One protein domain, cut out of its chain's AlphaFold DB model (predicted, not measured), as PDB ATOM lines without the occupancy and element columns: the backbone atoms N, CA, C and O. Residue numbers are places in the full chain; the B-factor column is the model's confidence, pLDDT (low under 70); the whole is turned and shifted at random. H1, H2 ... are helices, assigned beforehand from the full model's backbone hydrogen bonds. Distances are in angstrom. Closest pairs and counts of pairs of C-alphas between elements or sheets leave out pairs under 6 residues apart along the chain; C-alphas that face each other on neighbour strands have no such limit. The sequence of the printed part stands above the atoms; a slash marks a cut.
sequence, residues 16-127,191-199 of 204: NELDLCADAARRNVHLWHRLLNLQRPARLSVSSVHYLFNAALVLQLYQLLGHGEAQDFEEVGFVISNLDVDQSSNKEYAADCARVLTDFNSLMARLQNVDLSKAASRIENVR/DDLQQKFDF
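Overview. This is residues 16 to 127 and 191 to 199 of the 204 residues of an uncharacterized protein of Fonsecaea multimorphosa (UniProt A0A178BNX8). Three helices, H2, H3 and H4, make a small up-and-down bundle, and H1 packs slantwise over H2 and part of H3 on the side away from H4. From residue 113, the last of H4, to residue 127 the printed part sticks out as a free arm, with H5 at residues 116 to 127, and this arm makes the great length, while the little helix H6, which follows a cut in the chain, sits near H1. The printed part has 121 residues with six named helices, H1 to H6 in chain order, and no named strand; its class is all helix. The whole is loose, with a radius of gyration of the C-alphas of 17.1 A, and spans 63 by 32 by 28 A, only just elongated.

Arrangement. The longest helix is H4, residues 91 to 113. It touches H2, residues 46 to 64, the same way at a shallow tilt of 1 degree; their closest C-alphas, of Val 49 and Ala 94, are 6.1 A apart. H3, residues 70 to 84, touches H4 with residues 79 to 84 alone, closest at the C-alphas of Leu 83 and Ala 94, 4.9 A apart. These two form a helical hairpin, opposite ways at a shallow tilt of 33 degrees, only just short of steep. H2 and H3 form another helical hairpin, opposite ways at 32 degrees, again only just shallow, with the C-alphas of Ala 56 and Val 76 closest at 5.0 A. H1, residues 16 to 36, touches H2 at a steep tilt of 46 degrees, opposite ways, with the C-alphas of Ala 25 and Ala 55 closest at 4.2 A. It touches H3 with residues 26 to 29 alone, closest at the C-alphas of Val 29 and Glu 75, 6.7 A apart. H1 and H4 are apart. H6, residues 192 to 197, is close to H1 but not clearly touching, with the C-alphas of Ala 24 and Leu 193 closest at 7.0 A. H5, residues 116 to 127, touches no helix. In H1, H2, H4 and H5 every O i to N i+4 pair is within hydrogen-bond range; in H3 10 of 11 are, in H6 1 of 2.

Along the chain. H4 measures 32.9 A from C-alpha 91 at (-20.694, 87.133, 14.262) to C-alpha 113 at (-34.708, 83.583, -15.279). H1 measures 30.6 A from C-alpha 16 at (-45.757, 105.783, -1.813), H2 27.1 A and H3 22.1 A.

Size, cuts and confidence. Without residues 113 to 127, the body spans 37 by 31 by 27 A. Residues 128 to 190 are not printed, and C-alphas 127 and 191 are 51.8 A apart across the cut. Of the links printed whole, none is long. Confidence is under 70 at residues 113, 115 to 127 and 191 to 199.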
ATOM      1  N   ASN A  16     -46.441 104.704  -2.531       84.00
ATOM      2  CA  ASN A  16     -45.757 105.783  -1.813       84.00
ATOM      3  C   ASN A  16     -45.078 105.271  -0.535       84.00
ATOM      4  O   ASN A  16     -43.967 105.675  -0.213       84.00
ATOM      5  N   GLU A  17     -45.725 104.362   0.191       85.88
ATOM      6  CA  GLU A  17     -45.179 103.746   1.397       85.88
ATOM      7  C   GLU A  17     -44.002 102.820   1.082       85.88
ATOM      8  O   GLU A  17     -43.034 102.788   1.840       85.88
ATOM      9  N   LEU A  18     -44.056 102.100  -0.042       87.44
ATOM     10  CA  LEU A  18     -42.941 101.281  -0.519       87.44
ATOM     11  C   LEU A  18     -41.746 102.138  -0.942       87.44
ATOM     12  O   LEU A  18     -40.620 101.809  -0.581       87.44
ATOM     13  N   ASP A  19     -41.995 103.237  -1.654       88.50
ATOM     14  CA  ASP A  19     -40.962 104.188  -2.069       88.50
ATOM     15  C   ASP A  19     -40.290 104.810  -0.821       88.50
ATOM     16  O   ASP A  19     -39.066 104.798  -0.705       88.50
ATOM     17  N   LEU A  20     -41.076 105.221   0.185       89.19
ATOM     18  CA  LEU A  20     -40.553 105.706   1.473       89.19
ATOM     19  C   LEU A  20     -39.722 104.653   2.218       89.19
ATOM     20  O   LEU A  20     -38.701 104.981   2.826       89.19
ATOM     21  N   CYS A  21     -40.158 103.393   2.201       89.88
ATOM     22  CA  CYS A  21     -39.443 102.295   2.843       89.88
ATOM     23  C   CYS A  21     -38.096 102.029   2.151       89.88
ATOM     24  O   CYS A  21     -37.078 101.884   2.829       89.88
ATOM     25  N   ALA A  22     -38.070 102.047   0.816       91.19
ATOM     26  CA  ALA A  22     -36.841 101.932   0.039       91.19
ATOM     27  C   ALA A  22     -35.886 103.104   0.320       91.19
ATOM     28  O   ALA A  22     -34.705 102.883   0.583       91.19
ATOM     29  N   ASP A  23     -36.389 104.338   0.373       91.56
ATOM     30  CA  ASP A  23     -35.574 105.516   0.690       91.56
ATOM     31  C   ASP A  23     -35.007 105.483   2.116       91.56
ATOM     32  O   ASP A  23     -33.877 105.914   2.359       91.56
ATOM     33  N   ALA A  24     -35.760 104.965   3.088       90.81
ATOM     34  CA  ALA A  24     -35.248 104.707   4.433       90.81
ATOM     35  C   ALA A  24     -34.142 103.645   4.427       90.81
ATOM     36  O   ALA A  24     -33.082 103.852   5.016       90.81
ATOM     37  N   ALA A  25     -34.347 102.541   3.707       93.94
ATOM     38  CA  ALA A  25     -33.353 101.484   3.576       93.94
ATOM     39  C   ALA A  25     -32.033 102.003   2.977       93.94
ATOM     40  O   ALA A  25     -30.980 101.800   3.583       93.94
ATOM     41  N   ARG A  26     -32.085 102.761   1.871       94.50
ATOM     42  CA  ARG A  26     -30.900 103.398   1.260       94.50
ATOM     43  C   ARG A  26     -30.173 104.311   2.239       94.50
ATOM     44  O   ARG A  26     -28.952 104.252   2.381       94.50
ATOM     45  N   ARG A  27     -30.921 105.150   2.968       92.62
ATOM     46  CA  ARG A  27     -30.342 106.037   3.989       92.62
ATOM     47  C   ARG A  27     -29.628 105.247   5.081       92.62
ATOM     48  O   ARG A  27     -28.525 105.639   5.452       92.62
ATOM     49  N   ASN A  28     -30.192 104.130   5.537       92.12
ATOM     50  CA  ASN A  28     -29.572 103.272   6.550       92.12
ATOM     51  C   ASN A  28     -28.259 102.649   6.052       92.12
ATOM     52  O   ASN A  28     -27.260 102.669   6.777       92.12
ATOM     53  N   VAL A  29     -28.209 102.186   4.799       93.31
ATOM     54  CA  VAL A  29     -26.969 101.673   4.192       93.31
ATOM     55  C   VAL A  29     -25.921 102.780   4.039       93.31
ATOM     56  O   VAL A  29     -24.762 102.606   4.425       93.31
ATOM     57  N   HIS A  30     -26.318 103.958   3.553       92.88
ATOM     58  CA  HIS A  30     -25.415 105.106   3.410       92.88
ATOM     59  C   HIS A  30     -24.856 105.590   4.749       92.88
ATOM     60  O   HIS A  30     -23.693 105.988   4.864       92.88
ATOM     61  N   LEU A  31     -25.677 105.555   5.792       90.50
ATOM     62  CA  LEU A  31     -25.266 105.947   7.129       90.50
ATOM     63  C   LEU A  31     -24.237 104.959   7.694       90.50
ATOM     64  O   LEU A  31     -23.237 105.383   8.278       90.50
ATOM     65  N   TRP A  32     -24.397 103.666   7.410       91.50
ATOM     66  CA  TRP A  32     -23.386 102.660   7.727       91.50
ATOM     67  C   TRP A  32     -22.074 102.860   6.964       91.50
ATOM     68  O   TRP A  32     -21.003 102.809   7.571       91.50
ATOM     69  N   HIS A  33     -22.123 103.194   5.670       89.88
ATOM     70  CA  HIS A  33     -20.923 103.583   4.915       89.88
ATOM     71  C   HIS A  33     -20.139 104.697   5.618       89.88
ATOM     72  O   HIS A  33     -18.913 104.635   5.721       89.88
ATOM     73  N   ARG A  34     -20.833 105.716   6.133       87.81
ATOM     74  CA  ARG A  34     -20.194 106.809   6.880       87.81
ATOM     75  C   ARG A  34     -19.586 106.326   8.192       87.81
ATOM     76  O   ARG A  34     -18.469 106.729   8.501       87.81
ATOM     77  N   LEU A  35     -20.281 105.456   8.924       86.81
ATOM     78  CA  LEU A  35     -19.804 104.886  10.188       86.81
ATOM     79  C   LEU A  35     -18.524 104.050  10.023       86.81
ATOM     80  O   LEU A  35     -17.650 104.098  10.889       86.81
ATOM     81  N   LEU A  36     -18.374 103.323   8.914       86.38
ATOM     82  CA  LEU A  36     -17.151 102.565   8.621       86.38
ATOM     83  C   LEU A  36     -15.970 103.453   8.221       86.38
ATOM     84  O   LEU A  36     -14.825 103.095   8.481       86.38
ATOM     85  N   ASN A  37     -16.242 104.611   7.617       85.44
ATOM     86  CA  ASN A  37     -15.217 105.574   7.204       85.44
ATOM     87  C   ASN A  37     -14.693 106.445   8.361       85.44
ATOM     88  O   ASN A  37     -13.830 107.300   8.150       85.44
ATOM     89  N   LEU A  38     -15.203 106.259   9.583       84.69
ATOM     90  CA  LEU A  38     -14.692 106.944  10.765       84.69
ATOM     91  C   LEU A  38     -13.301 106.423  11.153       84.69
ATOM     92  O   LEU A  38     -12.956 105.265  10.932       84.69
ATOM     93  N   GLN A  39     -12.516 107.273  11.823       73.44
ATOM     94  CA  GLN A  39     -11.151 106.949  12.266       73.44
ATOM     95  C   GLN A  39     -11.081 105.691  13.155       73.44
ATOM     96  O   GLN A  39     -10.065 104.999  13.186       73.44
ATOM     97  N   ARG A  40     -12.172 105.386  13.868       74.94
ATOM     98  CA  ARG A  40     -12.438 104.069  14.449       74.94
ATOM     99  C   ARG A  40     -13.724 103.530  13.826       74.94
ATOM    100  O   ARG A  40     -14.785 104.054  14.174       74.94
ATOM    101  N   PRO A  41     -13.641 102.522  12.945       77.56
ATOM    102  CA  PRO A  41     -14.820 101.938  12.325       77.56
ATOM    103  C   PRO A  41     -15.799 101.419  13.377       77.56
ATOM    104  O   PRO A  41     -15.390 100.811  14.375       77.56
ATOM    105  N   ALA A  42     -17.091 101.659  13.152       76.75
ATOM    106  CA  ALA A  42     -18.136 101.081  13.983       76.75
ATOM    107  C   ALA A  42     -18.071  99.546  13.934       76.75
ATOM    108  O   ALA A  42     -17.832  98.951  12.884       76.75
ATOM    109  N   ARG A  43     -18.292  98.905  15.084       81.19
ATOM    110  CA  ARG A  43     -18.480  97.451  15.154       81.19
ATOM    111  C   ARG A  43     -19.967  97.145  15.091       81.19
ATOM    112  O   ARG A  43     -20.773  97.920  15.601       81.19
ATOM    113  N   LEU A  44     -20.308  95.999  14.517       79.25
ATOM    114  CA  LEU A  44     -21.689  95.548  14.426       79.25
ATOM    115  C   LEU A  44     -22.225  95.170  15.818       79.25
ATOM    116  O   LEU A  44     -21.875  94.148  16.406       79.25
ATOM    117  N   SER A  45     -23.075  96.024  16.380       84.12
ATOM    118  CA  SER A  45     -23.971  95.657  17.477       84.12
ATOM    119  C   SER A  45     -25.131  94.808  16.947       84.12
ATOM    120  O   SER A  45     -25.435  94.858  15.753       84.12
ATOM    121  N   VAL A  46     -25.825  94.077  17.826       83.25
ATOM    122  CA  VAL A  46     -27.024  93.298  17.457       83.25
ATOM    123  C   VAL A  46     -28.031  94.179  16.713       83.25
ATOM    124  O   VAL A  46     -28.459  93.830  15.617       83.25
ATOM    125  N   SER A  47     -28.334  95.369  17.243       85.19
ATOM    126  CA  SER A  47     -29.259  96.318  16.614       85.19
ATOM    127  C   SER A  47     -28.791  96.751  15.223       85.19
ATOM    128  O   SER A  47     -29.569  96.714  14.278       85.19
ATOM    129  N   SER A  48     -27.504  97.078  15.052       86.44
ATOM    130  CA  SER A  48     -26.979  97.459  13.732       86.44
ATOM    131  C   SER A  48     -27.038  96.324  12.707       86.44
ATOM    132  O   SER A  48     -27.316  96.587  11.540       86.44
ATOM    133  N   VAL A  49     -26.871  95.065  13.135       89.00
ATOM    134  CA  VAL A  49     -27.088  93.898  12.267       89.00
ATOM    135  C   VAL A  49     -28.542  93.848  11.805       89.00
ATOM    136  O   VAL A  49     -28.782  93.716  10.607       89.00
ATOM    137  N   HIS A  50     -29.507  94.021  12.717       91.19
ATOM    138  CA  HIS A  50     -30.929  94.067  12.359       91.19
ATOM    139  C   HIS A  50     -31.240  95.190  11.366       91.19
ATOM    140  O   HIS A  50     -31.926  94.953  10.374       91.19
ATOM    141  N   TYR A  51     -30.725  96.399  11.599       89.00
ATOM    142  CA  TYR A  51     -30.987  97.545  10.728       89.00
ATOM    143  C   TYR A  51     -30.444  97.331   9.317       89.00
ATOM    144  O   TYR A  51     -31.151  97.580   8.341       89.00
ATOM    145  N   LEU A  52     -29.220  96.813   9.201       93.00
ATOM    146  CA  LEU A  52     -28.616  96.506   7.908       93.00
ATOM    147  C   LEU A  52     -29.331  95.363   7.198       93.00
ATOM    148  O   LEU A  52     -29.620  95.471   6.007       93.00
ATOM    149  N   PHE A  53     -29.658  94.296   7.926       94.50
ATOM    150  CA  PHE A  53     -30.415  93.175   7.384       94.50
ATOM    151  C   PHE A  53     -31.772  93.632   6.839       94.50
ATOM    152  O   PHE A  53     -32.104  93.333   5.692       94.50
ATOM    153  N   ASN A  54     -32.526  94.409   7.621       94.75
ATOM    154  CA  ASN A  54     -33.829  94.927   7.216       94.75
ATOM    155  C   ASN A  54     -33.712  95.865   6.011       94.75
ATOM    156  O   ASN A  54     -34.509  95.756   5.082       94.75
ATOM    157  N   ALA A  55     -32.709  96.747   5.995       95.25
ATOM    158  CA  ALA A  55     -32.466  97.631   4.862       95.25
ATOM    159  C   ALA A  55     -32.196  96.830   3.578       95.25
ATOM    160  O   ALA A  55     -32.876  97.031   2.572       95.25
ATOM    161  N   ALA A  56     -31.276  95.865   3.619       95.62
ATOM    162  CA  ALA A  56     -30.971  95.029   2.462       95.62
ATOM    163  C   ALA A  56     -32.186  94.211   1.997       95.62
ATOM    164  O   ALA A  56     -32.466  94.160   0.800       95.62
ATOM    165  N   LEU A  57     -32.951  93.630   2.925       95.00
ATOM    166  CA  LEU A  57     -34.151  92.864   2.598       95.00
ATOM    167  C   LEU A  57     -35.214  93.731   1.908       95.00
ATOM    168  O   LEU A  57     -35.796  93.311   0.906       95.00
ATOM    169  N   VAL A  58     -35.449  94.950   2.405       94.00
ATOM    170  CA  VAL A  58     -36.373  95.913   1.786       94.00
ATOM    171  C   VAL A  58     -35.935  96.250   0.363       94.00
ATOM    172  O   VAL A  58     -36.765  96.199  -0.543       94.00
ATOM    173  N   LEU A  59     -34.649  96.532   0.139       94.12
ATOM    174  CA  LEU A  59     -34.128  96.840  -1.198       94.12
ATOM    175  C   LEU A  59     -34.305  95.662  -2.163       94.12
ATOM    176  O   LEU A  59     -34.776  95.852  -3.283       94.12
ATOM    177  N   GLN A  60     -34.018  94.433  -1.724       92.12
ATOM    178  CA  GLN A  60     -34.231  93.235  -2.542       92.12
ATOM    179  C   GLN A  60     -35.719  93.030  -2.885       92.12
ATOM    180  O   GLN A  60     -36.072  92.733  -4.028       92.12
ATOM    181  N   LEU A  61     -36.628  93.235  -1.927       90.88
ATOM    182  CA  LEU A  61     -38.072  93.159  -2.174       90.88
ATOM    183  C   LEU A  61     -38.553  94.262  -3.126       90.88
ATOM    184  O   LEU A  61     -39.375  94.006  -4.007       90.88
ATOM    185  N   TYR A  62     -38.023  95.474  -2.997       89.75
ATOM    186  CA  TYR A  62     -38.350  96.602  -3.865       89.75
ATOM    187  C   TYR A  62     -37.861  96.384  -5.309       89.75
ATOM    188  O   TYR A  62     -38.588  96.654  -6.273       89.75
ATOM    189  N   GLN A  63     -36.682  95.774  -5.478       88.06
ATOM    190  CA  GLN A  63     -36.177  95.301  -6.773       88.06
ATOM    191  C   GLN A  63     -37.089  94.242  -7.401       88.06
ATOM    192  O   GLN A  63     -37.340  94.289  -8.608       88.06
ATOM    193  N   LEU A  64     -37.633  93.312  -6.606       84.62
ATOM    194  CA  LEU A  64     -38.566  92.288  -7.093       84.62
ATOM    195  C   LEU A  64     -39.829  92.907  -7.713       84.62
ATOM    196  O   LEU A  64     -40.371  92.375  -8.683       84.62
ATOM    197  N   LEU A  65     -40.270  94.053  -7.192       83.12
ATOM    198  CA  LEU A  65     -41.400  94.812  -7.731       83.12
ATOM    199  C   LEU A  65     -41.063  95.579  -9.021       83.12
ATOM    200  O   LEU A  65     -41.954  96.200  -9.597       83.12
ATOM    201  N   GLY A  66     -39.808  95.548  -9.482       79.00
ATOM    202  CA  GLY A  66     -39.347  96.253 -10.679       79.00
ATOM    203  C   GLY A  66     -39.085  97.745 -10.472       79.00
ATOM    204  O   GLY A  66     -38.938  98.460 -11.460       79.00
ATOM    205  N   HIS A  67     -39.037  98.207  -9.220       80.06
ATOM    206  CA  HIS A  67     -38.819  99.615  -8.874       80.06
ATOM    207  C   HIS A  67     -37.400  99.910  -8.364       80.06
ATOM    208  O   HIS A  67     -37.048 101.073  -8.206       80.06
ATOM    209  N   GLY A  68     -36.596  98.876  -8.103       76.19
ATOM    210  CA  GLY A  68     -35.227  99.042  -7.614       76.19
ATOM    211  C   GLY A  68     -34.276  99.645  -8.650       76.19
ATOM    212  O   GLY A  68     -34.406  99.415  -9.856       76.19
ATOM    213  N   GLU A  69     -33.296 100.391  -8.157       84.56
ATOM    214  CA  GLU A  69     -32.228 101.007  -8.941       84.56
ATOM    215  C   GLU A  69     -31.011 100.078  -9.052       84.56
ATOM    216  O   GLU A  69     -30.839  99.150  -8.261       84.56
ATOM    217  N   ALA A  70     -30.127 100.325 -10.025       82.94
ATOM    218  CA  ALA A  70     -28.880  99.561 -10.152       82.94
ATOM    219  C   ALA A  70     -28.006  99.675  -8.887       82.94
ATOM    220  O   ALA A  70     -27.397  98.694  -8.465       82.94
ATOM    221  N   GLN A  71     -28.012 100.854  -8.260       87.75
ATOM    222  CA  GLN A  71     -27.304 101.133  -7.013       87.75
ATOM    223  C   GLN A  71     -27.794 100.254  -5.851       87.75
ATOM    224  O   GLN A  71     -26.983  99.808  -5.043       87.75
ATOM    225  N   ASP A  72     -29.086  99.912  -5.811       89.56
ATOM    226  CA  ASP A  72     -29.648  99.075  -4.748       89.56
ATOM    227  C   ASP A  72     -29.002  97.672  -4.733       89.56
ATOM    228  O   ASP A  72     -28.902  97.039  -3.685       89.56
ATOM    229  N   PHE A  73     -28.537  97.159  -5.883       88.38
ATOM    230  CA  PHE A  73     -27.828  95.872  -5.948       88.38
ATOM    231  C   PHE A  73     -26.435  95.952  -5.319       88.38
ATOM    232  O   PHE A  73     -26.012  95.019  -4.632       88.38
ATOM    233  N   GLU A  74     -25.728  97.060  -5.545       92.31
ATOM    234  CA  GLU A  74     -24.408  97.308  -4.959       92.31
ATOM    235  C   GLU A  74     -24.516  97.495  -3.444       92.31
ATOM    236  O   GLU A  74     -23.747  96.894  -2.695       92.31
ATOM    237  N   GLU A  75     -25.522  98.245  -2.987       93.62
ATOM    238  CA  GLU A  75     -25.811  98.468  -1.568       93.62
ATOM    239  C   GLU A  75     -26.128  97.159  -0.831       93.62
ATOM    240  O   GLU A  75     -25.572  96.893   0.238       93.62
ATOM    241  N   VAL A  76     -26.944  96.284  -1.425       94.19
ATOM    242  CA  VAL A  76     -27.220  94.948  -0.869       94.19
ATOM    243  C   VAL A  76     -25.945  94.102  -0.803       94.19
ATOM    244  O   VAL A  76     -25.686  93.459   0.216       94.19
ATOM    245  N   GLY A  77     -25.123  94.104  -1.858       93.81
ATOM    246  CA  GLY A  77     -23.849  93.378  -1.871       93.81
ATOM    247  C   GLY A  77     -22.872  93.885  -0.806       93.81
ATOM    248  O   GLY A  77     -22.210  93.091  -0.127       93.81
ATOM    249  N   PHE A  78     -22.826  95.200  -0.602       94.38
ATOM    250  CA  PHE A  78     -22.055  95.823   0.465       94.38
ATOM    251  C   PHE A  78     -22.531  95.368   1.850       94.38
ATOM    252  O   PHE A  78     -21.700  94.983   2.676       94.38
ATOM    253  N   VAL A  79     -23.842  95.354   2.106       94.38
ATOM    254  CA  VAL A  79     -24.396  94.887   3.387       94.38
ATOM    255  C   VAL A  79     -24.034  93.427   3.649       94.38
ATOM    256  O   VAL A  79     -23.522  93.121   4.724       94.38
ATOM    257  N   ILE A  80     -24.226  92.537   2.670       94.31
ATOM    258  CA  ILE A  80     -23.862  91.115   2.797       94.31
ATOM    259  C   ILE A  80     -22.384  90.970   3.173       94.31
ATOM    260  O   ILE A  80     -22.059  90.263   4.122       94.31
ATOM    261  N   SER A  81     -21.499  91.692   2.481       93.31
ATOM    262  CA  SER A  81     -20.055  91.645   2.743       93.31
ATOM    263  C   SER A  81     -19.702  92.112   4.160       93.31
ATOM    264  O   SER A  81     -18.808  91.558   4.792       93.31
ATOM    265  N   ASN A  82     -20.407  93.120   4.680       90.75
ATOM    266  CA  ASN A  82     -20.203  93.603   6.046       90.75
ATOM    267  C   ASN A  82     -20.657  92.593   7.098       90.75
ATOM    268  O   ASN A  82     -19.983  92.419   8.109       90.75
ATOM    269  N   LEU A  83     -21.798  91.946   6.861       89.81
ATOM    270  CA  LEU A  83     -22.361  90.963   7.779       89.81
ATOM    271  C   LEU A  83     -21.546  89.658   7.804       89.81
ATOM    272  O   LEU A  83     -21.426  89.043   8.859       89.81
ATOM    273  N   ASP A  84     -20.955  89.255   6.677       88.19
ATOM    274  CA  ASP A  84     -20.166  88.018   6.559       88.19
ATOM    275  C   ASP A  84     -18.771  88.123   7.204       88.19
ATOM    276  O   ASP A  84     -18.266  87.167   7.790       88.19
ATOM    277  N   VAL A  85     -18.149  89.306   7.146       83.19
ATOM    278  CA  VAL A  85     -16.794  89.546   7.684       83.19
ATOM    279  C   VAL A  85     -16.826  89.993   9.158       83.19
ATOM    280  O   VAL A  85     -15.784  90.289   9.750       83.19
ATOM    281  N   ASP A  86     -18.004  90.032   9.788       76.19
ATOM    282  CA  ASP A  86     -18.145  90.524  11.154       76.19
ATOM    283  C   ASP A  86     -17.356  89.686  12.177       76.19
ATOM    284  O   ASP A  86     -17.527  88.476  12.321       76.19
ATOM    285  N   GLN A  87     -16.505  90.366  12.949       74.12
ATOM    286  CA  GLN A  87     -15.758  89.790  14.075       74.12
ATOM    287  C   GLN A  87     -16.255  90.325  15.426       74.12
ATOM    288  O   GLN A  87     -15.526  90.324  16.425       74.12
ATOM    289  N   SER A  88     -17.467  90.881  15.474       75.94
ATOM    290  CA  SER A  88     -18.109  91.282  16.721       75.94
ATOM    291  C   SER A  88     -18.548  90.066  17.551       75.94
ATOM    292  O   SER A  88     -18.448  88.909  17.138       75.94
ATOM    293  N   SER A  89     -19.075  90.330  18.748       72.50
ATOM    294  CA  SER A  89     -19.734  89.311  19.573       72.50
ATOM    295  C   SER A  89     -20.938  88.656  18.883       72.50
ATOM    296  O   SER A  89     -21.395  87.617  19.344       72.50
ATOM    297  N   ASN A  90     -21.441  89.245  17.794       79.81
ATOM    298  CA  ASN A  90     -22.668  88.851  17.103       79.81
ATOM    299  C   ASN A  90     -22.394  88.156  15.764       79.81
ATOM    300  O   ASN A  90     -23.314  87.999  14.966       79.81
ATOM    301  N   LYS A  91     -21.150  87.721  15.530       85.50
ATOM    302  CA  LYS A  91     -20.694  87.133  14.262       85.50
ATOM    303  C   LYS A  91     -21.609  86.028  13.715       85.50
ATOM    304  O   LYS A  91     -21.803  85.939  12.514       85.50
ATOM    305  N   GLU A  92     -22.163  85.177  14.583       89.00
ATOM    306  CA  GLU A  92     -23.003  84.045  14.162       89.00
ATOM    307  C   GLU A  92     -24.343  84.548  13.634       89.00
ATOM    308  O   GLU A  92     -24.756  84.176  12.540       89.00
ATOM    309  N   TYR A  93     -24.957  85.479  14.368       90.38
ATOM    310  CA  TYR A  93     -26.189  86.131  13.950       90.38
ATOM    311  C   TYR A  93     -25.999  86.936  12.654       90.38
ATOM    312  O   TYR A  93     -26.798  86.818  11.727       90.38
ATOM    313  N   ALA A  94     -24.908  87.701  12.552       91.31
ATOM    314  CA  ALA A  94     -24.569  88.456  11.347       91.31
ATOM    315  C   ALA A  94     -24.347  87.534  10.134       91.31
ATOM    316  O   ALA A  94     -24.920  87.773   9.070       91.31
ATOM    317  N   ALA A  95     -23.601  86.439  10.305       92.44
ATOM    318  CA  ALA A  95     -23.369  85.455   9.251       92.44
ATOM    319  C   ALA A  95     -24.668  84.768   8.800       92.44
ATOM    320  O   ALA A  95     -24.870  84.557   7.603       92.44
ATOM    321  N   ASP A  96     -25.573  84.443   9.725       93.44
ATOM    322  CA  ASP A  96     -26.882  83.882   9.382       93.44
ATOM    323  C   ASP A  96     -27.720  84.880   8.567       93.44
ATOM    324  O   ASP A  96     -28.271  84.516   7.525       93.44
ATOM    325  N   CYS A  97     -27.746  86.157   8.963       94.56
ATOM    326  CA  CYS A  97     -28.374  87.227   8.184       94.56
ATOM    327  C   CYS A  97     -27.763  87.359   6.777       94.56
ATOM    328  O   CYS A  97     -28.505  87.465   5.797       94.56
ATOM    329  N   ALA A  98     -26.433  87.301   6.652       95.38
ATOM    330  CA  ALA A  98     -25.742  87.353   5.364       95.38
ATOM    331  C   ALA A  98     -26.134  86.181   4.449       95.38
ATOM    332  O   ALA A  98     -26.394  86.381   3.256       95.38
ATOM    333  N   ARG A  99     -26.237  84.962   5.001       95.75
ATOM    334  CA  ARG A  99     -26.694  83.777   4.254       95.75
ATOM    335  C   ARG A  99     -28.124  83.943   3.764       95.75
ATOM    336  O   ARG A  99     -28.370  83.729   2.583       95.75
ATOM    337  N   VAL A 100     -29.040  84.398   4.620       96.56
ATOM    338  CA  VAL A 100     -30.443  84.632   4.232       96.56
ATOM    339  C   VAL A 100     -30.541  85.624   3.069       96.56
ATOM    340  O   VAL A 100     -31.234  85.351   2.089       96.56
ATOM    341  N   LEU A 101     -29.817  86.746   3.129       95.94
ATOM    342  CA  LEU A 101     -29.801  87.741   2.047       95.94
ATOM    343  C   LEU A 101     -29.194  87.178   0.749       95.94
ATOM    344  O   LEU A 101     -29.677  87.479  -0.346       95.94
ATOM    345  N   THR A 102     -28.162  86.340   0.857       95.88
ATOM    346  CA  THR A 102     -27.502  85.685  -0.286       95.88
ATOM    347  C   THR A 102     -28.406  84.646  -0.951       95.88
ATOM    348  O   THR A 102     -28.532  84.610  -2.181       95.88
ATOM    349  N   ASP A 103     -29.084  83.828  -0.148       95.00
ATOM    350  CA  ASP A 103     -30.056  82.843  -0.618       95.00
ATOM    351  C   ASP A 103     -31.240  83.534  -1.289       95.00
ATOM    352  O   ASP A 103     -31.689  83.112  -2.360       95.00
ATOM    353  N   PHE A 104     -31.708  84.646  -0.714       93.88
ATOM    354  CA  PHE A 104     -32.766  85.448  -1.311       93.88
ATOM    355  C   PHE A 104     -32.337  86.050  -2.655       93.88
ATOM    356  O   PHE A 104     -33.063  85.904  -3.637       93.88
ATOM    357  N   ASN A 105     -31.126  86.613  -2.757       90.00
ATOM    358  CA  ASN A 105     -30.550  87.069  -4.033       90.00
ATOM    359  C   ASN A 105     -30.525  85.954  -5.084       90.00
ATOM    360  O   ASN A 105     -30.940  86.151  -6.230       90.00
ATOM    361  N   SER A 106     -30.087  84.761  -4.688       90.31
ATOM    362  CA  SER A 106     -30.042  83.593  -5.567       90.31
ATOM    363  C   SER A 106     -31.441  83.177  -6.026       90.31
ATOM    364  O   SER A 106     -31.648  82.842  -7.197       90.31
ATOM    365  N   LEU A 107     -32.430  83.226  -5.131       89.94
ATOM    366  CA  LEU A 107     -33.826  82.957  -5.458       89.94
ATOM    367  C   LEU A 107     -34.385  83.999  -6.433       89.94
ATOM    368  O   LEU A 107     -35.012  83.615  -7.420       89.94
ATOM    369  N   MET A 108     -34.132  85.289  -6.208       85.06
ATOM    370  CA  MET A 108     -34.557  86.365  -7.108       85.06
ATOM    371  C   MET A 108     -33.952  86.208  -8.504       85.06
ATOM    372  O   MET A 108     -34.682  86.266  -9.492       85.06
ATOM    373  N   ALA A 109     -32.650  85.927  -8.601       84.56
ATOM    374  CA  ALA A 109     -31.985  85.678  -9.877       84.56
ATOM    375  C   ALA A 109     -32.603  84.474 -10.606       84.56
ATOM    376  O   ALA A 109     -32.834  84.511 -11.815       84.56
ATOM    377  N   ARG A 110     -32.936  83.400  -9.880       85.50
ATOM    378  CA  ARG A 110     -33.649  82.249 -10.456       85.50
ATOM    379  C   ARG A 110     -35.048  82.632 -10.927       85.50
ATOM    380  O   ARG A 110     -35.415  82.242 -12.028       85.50
ATOM    381  N   LEU A 111     -35.805  83.400 -10.145       79.94
ATOM    382  CA  LEU A 111     -37.152  83.855 -10.503       79.94
ATOM    383  C   LEU A 111     -37.153  84.743 -11.751       79.94
ATOM    384  O   LEU A 111     -38.010  84.564 -12.608       79.94
ATOM    385  N   GLN A 112     -36.177  85.641 -11.894       72.00
ATOM    386  CA  GLN A 112     -36.018  86.472 -13.094       72.00
ATOM    387  C   GLN A 112     -35.719  85.641 -14.352       72.00
ATOM    388  O   GLN A 112     -36.140  86.001 -15.448       72.00
ATOM    389  N   ASN A 113     -35.024  84.511 -14.192       69.69
ATOM    390  CA  ASN A 113     -34.708  83.583 -15.279       69.69
ATOM    391  C   ASN A 113     -35.838  82.582 -15.580       69.69
ATOM    392  O   ASN A 113     -35.782  81.870 -16.587       69.69
ATOM    393  N   VAL A 114     -36.863  82.494 -14.727       71.88
ATOM    394  CA  VAL A 114     -38.048  81.679 -14.999       71.88
ATOM    395  C   VAL A 114     -38.979  82.475 -15.905       71.88
ATOM    396  O   VAL A 114     -39.655  83.409 -15.482       71.88
ATOM    397  N   ASP A 115     -39.059  82.052 -17.164       58.59
ATOM    398  CA  ASP A 115     -40.084  82.523 -18.087       58.59
ATOM    399  C   ASP A 115     -41.461  81.983 -17.654       58.59
ATOM    400  O   ASP A 115     -41.906  80.902 -18.060       58.59
ATOM    401  N   LEU A 116     -42.127  82.724 -16.765       61.12
ATOM    402  CA  LEU A 116     -43.438  82.374 -16.210       61.12
ATOM    403  C   LEU A 116     -44.519  82.246 -17.298       61.12
ATOM    404  O   LEU A 116     -45.496  81.522 -17.097       61.12
ATOM    405  N   SER A 117     -44.323  82.860 -18.471       55.97
ATOM    406  CA  SER A 117     -45.224  82.708 -19.620       55.97
ATOM    407  C   SER A 117     -45.222  81.273 -20.174       55.97
ATOM    408  O   SER A 117     -46.263  80.725 -20.541       55.97
ATOM    409  N   LYS A 118     -44.067  80.597 -20.123       53.44
ATOM    410  CA  LYS A 118     -43.889  79.198 -20.538       53.44
ATOM    411  C   LYS A 118     -44.355  78.196 -19.475       53.44
ATOM    412  O   LYS A 118     -44.677  77.051 -19.792       53.44
ATOM    413  N   ALA A 119     -44.395  78.610 -18.209       55.66
ATOM    414  CA  ALA A 119     -44.954  77.809 -17.121       55.66
ATOM    415  C   ALA A 119     -46.494  77.784 -17.162       55.66
ATOM    416  O   ALA A 119     -47.088  76.723 -16.970       55.66
ATOM    417  N   ALA A 120     -47.135  78.911 -17.493       53.09
ATOM    418  CA  ALA A 120     -48.587  78.993 -17.673       53.09
ATOM    419  C   ALA A 120     -49.077  78.144 -18.861       53.09
ATOM    420  O   ALA A 120     -50.038  77.385 -18.722       53.09
ATOM    421  N   SER A 121     -48.355  78.163 -19.989       52.12
ATOM    422  CA  SER A 121     -48.700  77.350 -21.166       52.12
ATOM    423  C   SER A 121     -48.553  75.840 -20.933       52.12
ATOM    424  O   SER A 121     -49.237  75.040 -21.571       52.12
ATOM    425  N   ARG A 122     -47.711  75.403 -19.985       52.16
ATOM    426  CA  ARG A 122     -47.645  73.989 -19.572       52.16
ATOM    427  C   ARG A 122     -48.864  73.545 -18.766       52.16
ATOM    428  O   ARG A 122     -49.261  72.395 -18.903       52.16
ATOM    429  N   ILE A 123     -49.458  74.421 -17.957       53.88
ATOM    430  CA  ILE A 123     -50.657  74.091 -17.169       53.88
ATOM    431  C   ILE A 123     -51.891  74.013 -18.080       53.88
ATOM    432  O   ILE A 123     -52.716  73.114 -17.918       53.88
ATOM    433  N   GLU A 124     -51.980  74.878 -19.092       50.47
ATOM    434  CA  GLU A 124     -53.041  74.811 -20.108       50.47
ATOM    435  C   GLU A 124     -52.965  73.527 -20.952       50.47
ATOM    436  O   GLU A 124     -53.976  72.856 -21.143       50.47
ATOM    437  N   ASN A 125     -51.759  73.090 -21.335       46.44
ATOM    438  CA  ASN A 125     -51.558  71.834 -22.072       46.44
ATOM    439  C   ASN A 125     -51.801  70.551 -21.243       46.44
ATOM    440  O   ASN A 125     -51.858  69.459 -21.808       46.44
ATOM    441  N   VAL A 126     -51.933  70.648 -19.914       50.75
ATOM    442  CA  VAL A 126     -52.285  69.506 -19.047       50.75
ATOM    443  C   VAL A 126     -53.803  69.348 -18.915       50.75
ATOM    444  O   VAL A 126     -54.280  68.224 -18.762       50.75
ATOM    445  N   ARG A 127     -54.584  70.430 -19.051       47.47
ATOM    446  CA  ARG A 127     -56.057  70.343 -19.056       47.47
ATOM    447  C   ARG A 127     -56.614  69.660 -20.307       47.47
ATOM    448  O   ARG A 127     -57.662  69.034 -20.210       47.47
ATOM    449  N   ASP A 191     -34.841 106.272  13.205       60.50
ATOM    450  CA  ASP A 191     -35.549 106.415  11.928       60.50
ATOM    451  C   ASP A 191     -37.042 106.097  12.148       60.50
ATOM    452  O   ASP A 191     -37.418 104.963  12.449       60.50
ATOM    453  N   ASP A 192     -37.906 107.114  12.036       52.78
ATOM    454  CA  ASP A 192     -39.349 107.041  12.336       52.78
ATOM    455  C   ASP A 192     -40.058 105.919  11.557       52.78
ATOM    456  O   ASP A 192     -41.082 105.375  11.982       52.78
ATOM    457  N   LEU A 193     -39.507 105.549  10.397       46.62
ATOM    458  CA  LEU A 193     -40.004 104.447   9.583       46.62
ATOM    459  C   LEU A 193     -39.631 103.078  10.164       46.62
ATOM    460  O   LEU A 193     -40.411 102.143  10.020       46.62
ATOM    461  N   GLN A 194     -38.516 102.948  10.878       53.53
ATOM    462  CA  GLN A 194     -38.184 101.720  11.600       53.53
ATOM    463  C   GLN A 194     -39.090 101.528  12.820       53.53
ATOM    464  O   GLN A 194     -39.631 100.441  12.994       53.53
ATOM    465  N   GLN A 195     -39.351 102.579  13.609       51.72
ATOM    466  CA  GLN A 195     -40.242 102.482  14.780       51.72
ATOM    467  C   GLN A 195     -41.687 102.130  14.405       51.72
ATOM    468  O   GLN A 195     -42.397 101.472  15.164       51.72
ATOM    469  N   LYS A 196     -42.139 102.551  13.220       48.16
ATOM    470  CA  LYS A 196     -43.497 102.275  12.739       48.16
ATOM    471  C   LYS A 196     -43.697 100.829  12.264       48.16
ATOM    472  O   LYS A 196     -44.835 100.360  12.253       48.16
ATOM    473  N   PHE A 197     -42.623 100.138  11.879       49.31
ATOM    474  CA  PHE A 197     -42.652  98.760  11.371       49.31
ATOM    475  C   PHE A 197     -41.887  97.766  12.253       49.31
ATOM    476  O   PHE A 197     -41.718  96.614  11.852       49.31
ATOM    477  N   ASP A 198     -41.459  98.183  13.447       43.66
ATOM    478  CA  ASP A 198     -40.840  97.298  14.423       43.66
ATOM    479  C   ASP A 198     -41.863  96.224  14.814       43.66
ATOM    480  O   ASP A 198     -42.885  96.487  15.461       43.66
ATOM    481  N   PHE A 199     -41.657  95.009  14.301       43.19
ATOM    482  CA  PHE A 199     -42.557  93.900  14.567       43.19
ATOM    483  C   PHE A 199     -42.512  93.636  16.070       43.19
ATOM    484  O   PHE A 199     -41.431  93.385  16.606       43.19
TER     485      PHE A 199